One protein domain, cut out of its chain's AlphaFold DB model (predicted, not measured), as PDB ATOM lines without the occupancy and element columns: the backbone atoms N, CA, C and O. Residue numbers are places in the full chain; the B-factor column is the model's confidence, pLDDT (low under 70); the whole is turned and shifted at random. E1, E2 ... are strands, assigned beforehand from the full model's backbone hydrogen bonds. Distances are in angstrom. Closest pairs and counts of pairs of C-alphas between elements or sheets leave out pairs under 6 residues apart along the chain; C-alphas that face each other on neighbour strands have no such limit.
ATOM      1  N   GLN A   2      12.732   4.438 -37.304       80.62
ATOM      2  CA  GLN A   2      12.708   5.184 -36.027       80.62
ATOM      3  C   GLN A   2      12.285   4.344 -34.792       80.62
ATOM      4  O   GLN A   2      11.504   4.800 -33.969       80.62
ATOM      5  N   GLY A   3      12.745   3.095 -34.676       87.94
ATOM      6  CA  GLY A   3      12.350   2.144 -33.629       87.94
ATOM      7  C   GLY A   3      11.015   1.432 -33.875       87.94
ATOM      8  O   GLY A   3      10.656   0.551 -33.102       87.94
ATOM      9  N   LEU A   4      10.299   1.777 -34.948       90.44
ATOM     10  CA  LEU A   4       9.044   1.127 -35.333       90.44
ATOM     11  C   LEU A   4       9.301  -0.188 -36.091       90.44
ATOM     12  O   LEU A   4      10.235  -0.234 -36.904       90.44
ATOM     13  N   PRO A   5       8.480  -1.235 -35.871       93.00
ATOM     14  CA  PRO A   5       8.532  -2.446 -36.678       93.00
ATOM     15  C   PRO A   5       8.172  -2.126 -38.129       93.00
ATOM     16  O   PRO A   5       7.290  -1.312 -38.399       93.00
ATOM     17  N   VAL A   6       8.855  -2.784 -39.064       93.06
ATOM     18  CA  VAL A   6       8.582  -2.656 -40.497       93.06
ATOM     19  C   VAL A   6       8.125  -3.996 -41.031       93.06
ATOM     20  O   VAL A   6       8.804  -5.007 -40.865       93.06
ATOM     21  N   ILE A   7       6.955  -3.976 -41.659       93.75
ATOM     22  CA  ILE A   7       6.310  -5.135 -42.260       93.75
ATOM     23  C   ILE A   7       6.218  -4.861 -43.756       93.75
ATOM     24  O   ILE A   7       5.720  -3.816 -44.170       93.75
ATOM     25  N   THR A   8       6.722  -5.792 -44.556       93.81
ATOM     26  CA  THR A   8       6.588  -5.769 -46.013       93.81
ATOM     27  C   THR A   8       5.435  -6.676 -46.418       93.81
ATOM     28  O   THR A   8       5.433  -7.848 -46.042       93.81
ATOM     29  N   ASP A   9       4.490  -6.158 -47.196       94.50
ATOM     30  CA  ASP A   9       3.355  -6.917 -47.726       94.50
ATOM     31  C   ASP A   9       3.205  -6.634 -49.227       94.50
ATOM     32  O   ASP A   9       3.230  -5.483 -49.658       94.50
ATOM     33  N   ALA A  10       3.057  -7.699 -50.016       95.12
ATOM     34  CA  ALA A  10       2.877  -7.639 -51.462       95.12
ATOM     35  C   ALA A  10       1.496  -7.103 -51.884       95.12
ATOM     36  O   ALA A  10       1.306  -6.773 -53.052       95.12
ATOM     37  N   ASN A  11       0.535  -7.012 -50.960       93.00
ATOM     38  CA  ASN A  11      -0.758  -6.377 -51.215       93.00
ATOM     39  C   ASN A  11      -0.680  -4.842 -51.223       93.00
ATOM     40  O   ASN A  11      -1.623  -4.192 -51.674       93.00
ATOM     41  N   ILE A  12       0.413  -4.251 -50.726       92.38
ATOM     42  CA  ILE A  12       0.615  -2.803 -50.790       92.38
ATOM     43  C   ILE A  12       1.070  -2.434 -52.208       92.38
ATOM     44  O   ILE A  12       2.070  -2.976 -52.683       92.38
ATOM     45  N   PRO A  13       0.350  -1.544 -52.913       89.94
ATOM     46  CA  PRO A  13       0.637  -1.266 -54.311       89.94
ATOM     47  C   PRO A  13       1.946  -0.484 -54.475       89.94
ATOM     48  O   PRO A  13       2.265   0.421 -53.702       89.94
ATOM     49  N   THR A  14       2.663  -0.820 -55.546       90.25
ATOM     50  CA  THR A  14       3.946  -0.213 -55.941       90.25
ATOM     51  C   THR A  14       3.836   0.608 -57.230       90.25
ATOM     52  O   THR A  14       4.811   0.839 -57.944       90.25
ATOM     53  N   ASN A  15       2.609   0.957 -57.613       88.62
ATOM     54  CA  ASN A  15       2.279   1.590 -58.887       88.62
ATOM     55  C   ASN A  15       1.209   2.678 -58.731       88.62
ATOM     56  O   ASN A  15       0.313   2.804 -59.566       88.62
ATOM     57  N   VAL A  16       1.277   3.445 -57.646       86.12
ATOM     58  CA  VAL A  16       0.324   4.530 -57.368       86.12
ATOM     59  C   VAL A  16       0.906   5.873 -57.825       86.12
ATOM     60  O   VAL A  16       2.119   6.029 -57.882       86.12
ATOM     61  N   GLY A  17       0.051   6.842 -58.171       78.94
ATOM     62  CA  GLY A  17       0.462   8.195 -58.576       78.94
ATOM     63  C   GLY A  17       0.799   8.347 -60.066       78.94
ATOM     64  O   GLY A  17       0.726   7.401 -60.846       78.94
ATOM     65  N   THR A  18       1.137   9.572 -60.486       77.00
ATOM     66  CA  THR A  18       1.467   9.882 -61.896       77.00
ATOM     67  C   THR A  18       2.828   9.321 -62.317       77.00
ATOM     68  O   THR A  18       3.006   8.928 -63.465       77.00
ATOM     69  N   GLN A  19       3.779   9.260 -61.383       76.00
ATOM     70  CA  GLN A  19       5.096   8.650 -61.567       76.00
ATOM     71  C   GLN A  19       5.182   7.438 -60.638       76.00
ATOM     72  O   GLN A  19       5.715   7.589 -59.545       76.00
ATOM     73  N   SER A  20       4.597   6.307 -61.059       82.38
ATOM     74  CA  SER A  20       4.457   5.051 -60.301       82.38
ATOM     75  C   SER A  20       5.433   4.909 -59.134       82.38
ATOM     76  O   SER A  20       6.642   4.802 -59.344       82.38
ATOM     77  N   GLU A  21       4.895   4.889 -57.922       85.81
ATOM     78  CA  GLU A  21       5.676   4.797 -56.691       85.81
ATOM     79  C   GLU A  21       5.107   3.766 -55.716       85.81
ATOM     80  O   GLU A  21       3.950   3.336 -55.817       85.81
ATOM     81  N   ASP A  22       5.946   3.427 -54.741       88.50
ATOM     82  CA  ASP A  22       5.591   2.605 -53.594       88.50
ATOM     83  C   ASP A  22       4.713   3.382 -52.616       88.50
ATOM     84  O   ASP A  22       4.973   4.550 -52.304       88.50
ATOM     85  N   GLN A  23       3.693   2.716 -52.077       90.81
ATOM     86  CA  GLN A  23       2.962   3.227 -50.927       90.81
ATOM     87  C   GLN A  23       3.533   2.674 -49.627       90.81
ATOM     88  O   GLN A  23       3.867   1.497 -49.514       90.81
ATOM     89  N   VAL A  24       3.589   3.525 -48.605       91.75
ATOM     90  CA  VAL A  24       3.932   3.119 -47.241       91.75
ATOM     91  C   VAL A  24       2.795   3.521 -46.318       91.75
ATOM     92  O   VAL A  24       2.362   4.674 -46.311       91.75
ATOM     93  N   LEU A  25       2.316   2.573 -45.518       92.31
ATOM     94  CA  LEU A  25       1.323   2.837 -44.488       92.31
ATOM     95  C   LEU A  25       2.037   2.955 -43.147       92.31
ATOM     96  O   LEU A  25       2.813   2.081 -42.759       92.31
ATOM     97  N   VAL A  26       1.761   4.039 -42.435       92.69
ATOM     98  CA  VAL A  26       2.214   4.244 -41.061       92.69
ATOM     99  C   VAL A  26       0.976   4.234 -40.191       92.69
ATOM    100  O   VAL A  26       0.101   5.081 -40.349       92.69
ATOM    101  N   LEU A  27       0.884   3.266 -39.290       92.38
ATOM    102  CA  LEU A  27      -0.272   3.134 -38.425       92.38
ATOM    103  C   LEU A  27       0.103   2.672 -37.027       92.38
ATOM    104  O   LEU A  27       1.067   1.930 -36.840       92.38
ATOM    105  N   ASP A  28      -0.710   3.079 -36.058       92.31
ATOM    106  CA  ASP A  28      -0.746   2.445 -34.748       92.31
ATOM    107  C   ASP A  28      -1.697   1.243 -34.797       92.31
ATOM    108  O   ASP A  28      -2.915   1.393 -34.921       92.31
ATOM    109  N   THR A  29      -1.136   0.041 -34.687       89.38
ATOM    110  CA  THR A  29      -1.863  -1.229 -34.791       89.38
ATOM    111  C   THR A  29      -2.838  -1.481 -33.641       89.38
ATOM    112  O   THR A  29      -3.630  -2.413 -33.733       89.38
ATOM    113  N   ALA A  30      -2.817  -0.684 -32.566       90.56
ATOM    114  CA  ALA A  30      -3.765  -0.810 -31.457       90.56
ATOM    115  C   ALA A  30      -5.170  -0.259 -31.775       90.56
ATOM    116  O   ALA A  30      -6.117  -0.522 -31.036       90.56
ATOM    117  N   HIS A  31      -5.311   0.531 -32.844       92.81
ATOM    118  CA  HIS A  31      -6.557   1.219 -33.185       92.81
ATOM    119  C   HIS A  31      -7.450   0.494 -34.196       92.81
ATOM    120  O   HIS A  31      -8.674   0.576 -34.052       92.81
ATOM    121  N   PRO A  32      -6.918  -0.178 -35.230       92.19
ATOM    122  CA  PRO A  32      -7.735  -1.011 -36.094       92.19
ATOM    123  C   PRO A  32      -8.255  -2.244 -35.354       92.19
ATOM    124  O   PRO A  32      -7.545  -2.851 -34.558       92.19
ATOM    125  N   TYR A  72     -10.001   6.185 -32.992       88.56
ATOM    126  CA  TYR A  72      -9.097   7.137 -33.635       88.56
ATOM    127  C   TYR A  72      -8.830   6.724 -35.089       88.56
ATOM    128  O   TYR A  72      -7.813   6.095 -35.369       88.56
ATOM    129  N   PRO A  73      -9.712   7.087 -36.040       80.69
ATOM    130  CA  PRO A  73      -9.517   6.749 -37.452       80.69
ATOM    131  C   PRO A  73      -8.282   7.430 -38.062       80.69
ATOM    132  O   PRO A  73      -7.713   6.921 -39.019       80.69
ATOM    133  N   GLY A  74      -7.824   8.546 -37.480       87.75
ATOM    134  CA  GLY A  74      -6.587   9.227 -37.880       87.75
ATOM    135  C   GLY A  74      -5.293   8.527 -37.449       87.75
ATOM    136  O   GLY A  74      -4.217   9.050 -37.711       87.75
ATOM    137  N   ALA A  75      -5.371   7.368 -36.786       89.62
ATOM    138  CA  ALA A  75      -4.203   6.573 -36.402       89.62
ATOM    139  C   ALA A  75      -3.533   5.852 -37.588       89.62
ATOM    140  O   ALA A  75      -2.536   5.165 -37.385       89.62
ATOM    141  N   VAL A  76      -4.078   5.987 -38.802       91.62
ATOM    142  CA  VAL A  76      -3.537   5.433 -40.047       91.62
ATOM    143  C   VAL A  76      -3.200   6.584 -40.990       91.62
ATOM    144  O   VAL A  76      -4.062   7.392 -41.333       91.62
ATOM    145  N   GLY A  77      -1.946   6.646 -41.421       90.56
ATOM    146  CA  GLY A  77      -1.442   7.580 -42.417       90.56
ATOM    147  C   GLY A  77      -0.869   6.842 -43.621       90.56
ATOM    148  O   GLY A  77      -0.290   5.763 -43.493       90.56
ATOM    149  N   VAL A  78      -1.016   7.446 -44.795       90.56
ATOM    150  CA  VAL A  78      -0.429   6.953 -46.042       90.56
ATOM    151  C   VAL A  78       0.660   7.925 -46.475       90.56
ATOM    152  O   VAL A  78       0.451   9.136 -46.489       90.56
ATOM    153  N   VAL A  79       1.822   7.384 -46.826       89.50
ATOM    154  CA  VAL A  79       2.934   8.110 -47.435       89.50
ATOM    155  C   VAL A  79       3.050   7.639 -48.884       89.50
ATOM    156  O   VAL A  79       3.206   6.444 -49.137       89.50
ATOM    157  N   GLY A  80       2.925   8.581 -49.819       85.06
ATOM    158  CA  GLY A  80       2.815   8.338 -51.263       85.06
ATOM    159  C   GLY A  80       1.551   8.978 -51.846       85.06
ATOM    160  O   GLY A  80       0.885   9.768 -51.178       85.06
ATOM    161  N   GLY A  81       1.210   8.630 -53.082       77.81
ATOM    162  CA  GLY A  81       0.121   9.221 -53.859       77.81
ATOM    163  C   GLY A  81       0.497  10.467 -54.674       77.81
ATOM    164  O   GLY A  81      -0.326  11.373 -54.765       77.81
ATOM    165  N   LYS A  82       1.698  10.532 -55.268       76.81
ATOM    166  CA  LYS A  82       2.185  11.674 -56.051       76.81
ATOM    167  C   LYS A  82       1.195  12.074 -57.138       76.81
ATOM    168  O   LYS A  82       1.078  11.415 -58.172       76.81
ATOM    169  N   ASP A  83       0.535  13.199 -56.904       67.62
ATOM    170  CA  ASP A  83      -0.308  13.879 -57.877       67.62
ATOM    171  C   ASP A  83       0.523  14.904 -58.666       67.62
ATOM    172  O   ASP A  83       1.364  15.621 -58.110       67.62
ATOM    173  N   ALA A  84       0.262  14.984 -59.971       62.75
ATOM    174  CA  ALA A  84       0.851  15.950 -60.892       62.75
ATOM    175  C   ALA A  84       0.605  17.410 -60.467       62.75
ATOM    176  O   ALA A  84       1.379  18.288 -60.845       62.75
ATOM    177  N   THR A  85      -0.437  17.667 -59.669       63.66
ATOM    178  CA  THR A  85      -0.817  19.016 -59.217       63.66
ATOM    179  C   THR A  85      -0.261  19.362 -57.834       63.66
ATOM    180  O   THR A  85       0.152  20.498 -57.606       63.66
ATOM    181  N   ALA A  86      -0.231  18.403 -56.900       61.97
ATOM    182  CA  ALA A  86       0.112  18.668 -55.500       61.97
ATOM    183  C   ALA A  86       1.616  18.573 -55.178       61.97
ATOM    184  O   ALA A  86       2.038  19.082 -54.145       61.97
ATOM    185  N   GLY A  87       2.438  17.919 -56.008       61.75
ATOM    186  CA  GLY A  87       3.891  17.794 -55.795       61.75
ATOM    187  C   GLY A  87       4.321  16.900 -54.617       61.75
ATOM    188  O   GLY A  87       5.483  16.493 -54.565       61.75
ATOM    189  N   GLN A  88       3.394  16.535 -53.731       69.12
ATOM    190  CA  GLN A  88       3.608  15.686 -52.560       69.12
ATOM    191  C   GLN A  88       3.647  14.209 -52.970       69.12
ATOM    192  O   GLN A  88       2.682  13.725 -53.544       69.12
ATOM    193  N   GLY A  89       4.739  13.501 -52.686       74.88
ATOM    194  CA  GLY A  89       4.914  12.075 -52.985       74.88
ATOM    195  C   GLY A  89       6.360  11.635 -52.761       74.88
ATOM    196  O   GLY A  89       7.218  12.473 -52.463       74.88
ATOM    197  N   LEU A  90       6.647  10.343 -52.886       82.06
ATOM    198  CA  LEU A  90       8.015   9.844 -52.844       82.06
ATOM    199  C   LEU A  90       8.754  10.309 -54.106       82.06
ATOM    200  O   LEU A  90       8.215  10.399 -55.209       82.06
TER     201      LEU A  90
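What this domain is: This is residues 2 to 32 and 72 to 90 of the 95 residues of an uncharacterized protein of Actinobacteria bacterium 69-20 (UniProt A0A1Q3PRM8). With little regular structure, the domain is a short ribbon of two antiparallel strands, E1 and E2, with loops beyond it. A long stretch, residues 2 to 23, runs past the ribbon and folds back into E1, and residues 80 to 90 turn back after E2. The printed part has 50 residues, with no named helix and two named strands, in the order E1, E2; the class is all strand, though these hold only 8 residues. It is loose, with a radius of gyration of the C-alphas of 12.4 A, and spans 34 by 23 by 21 A.

Where its parts are: E1, residues 24 to 27, is 9.8 A long and begins at C-alpha 24 (3.932, 3.119, -47.241). E2, residues 76 to 79, is 10.2 A long and ends at C-alpha 79 (2.934, 8.110, -47.435).

How they stand to each other: E1 and E2 are antiparallel neighbours, their directions at 158 degrees. C-alphas 27 and 76 face each other at 4.3 A. N 77 and O 26, 2.8 A apart, are within hydrogen-bond range.

The domain as a whole: The C-alphas farthest apart, of Ala 30 and Thr 85, are 34.2 A apart. Residues 33 to 71 are not printed; C-alphas 32 and 72 are 8.6 A apart across the cut. Residues 83 to 88 have pLDDT under 70.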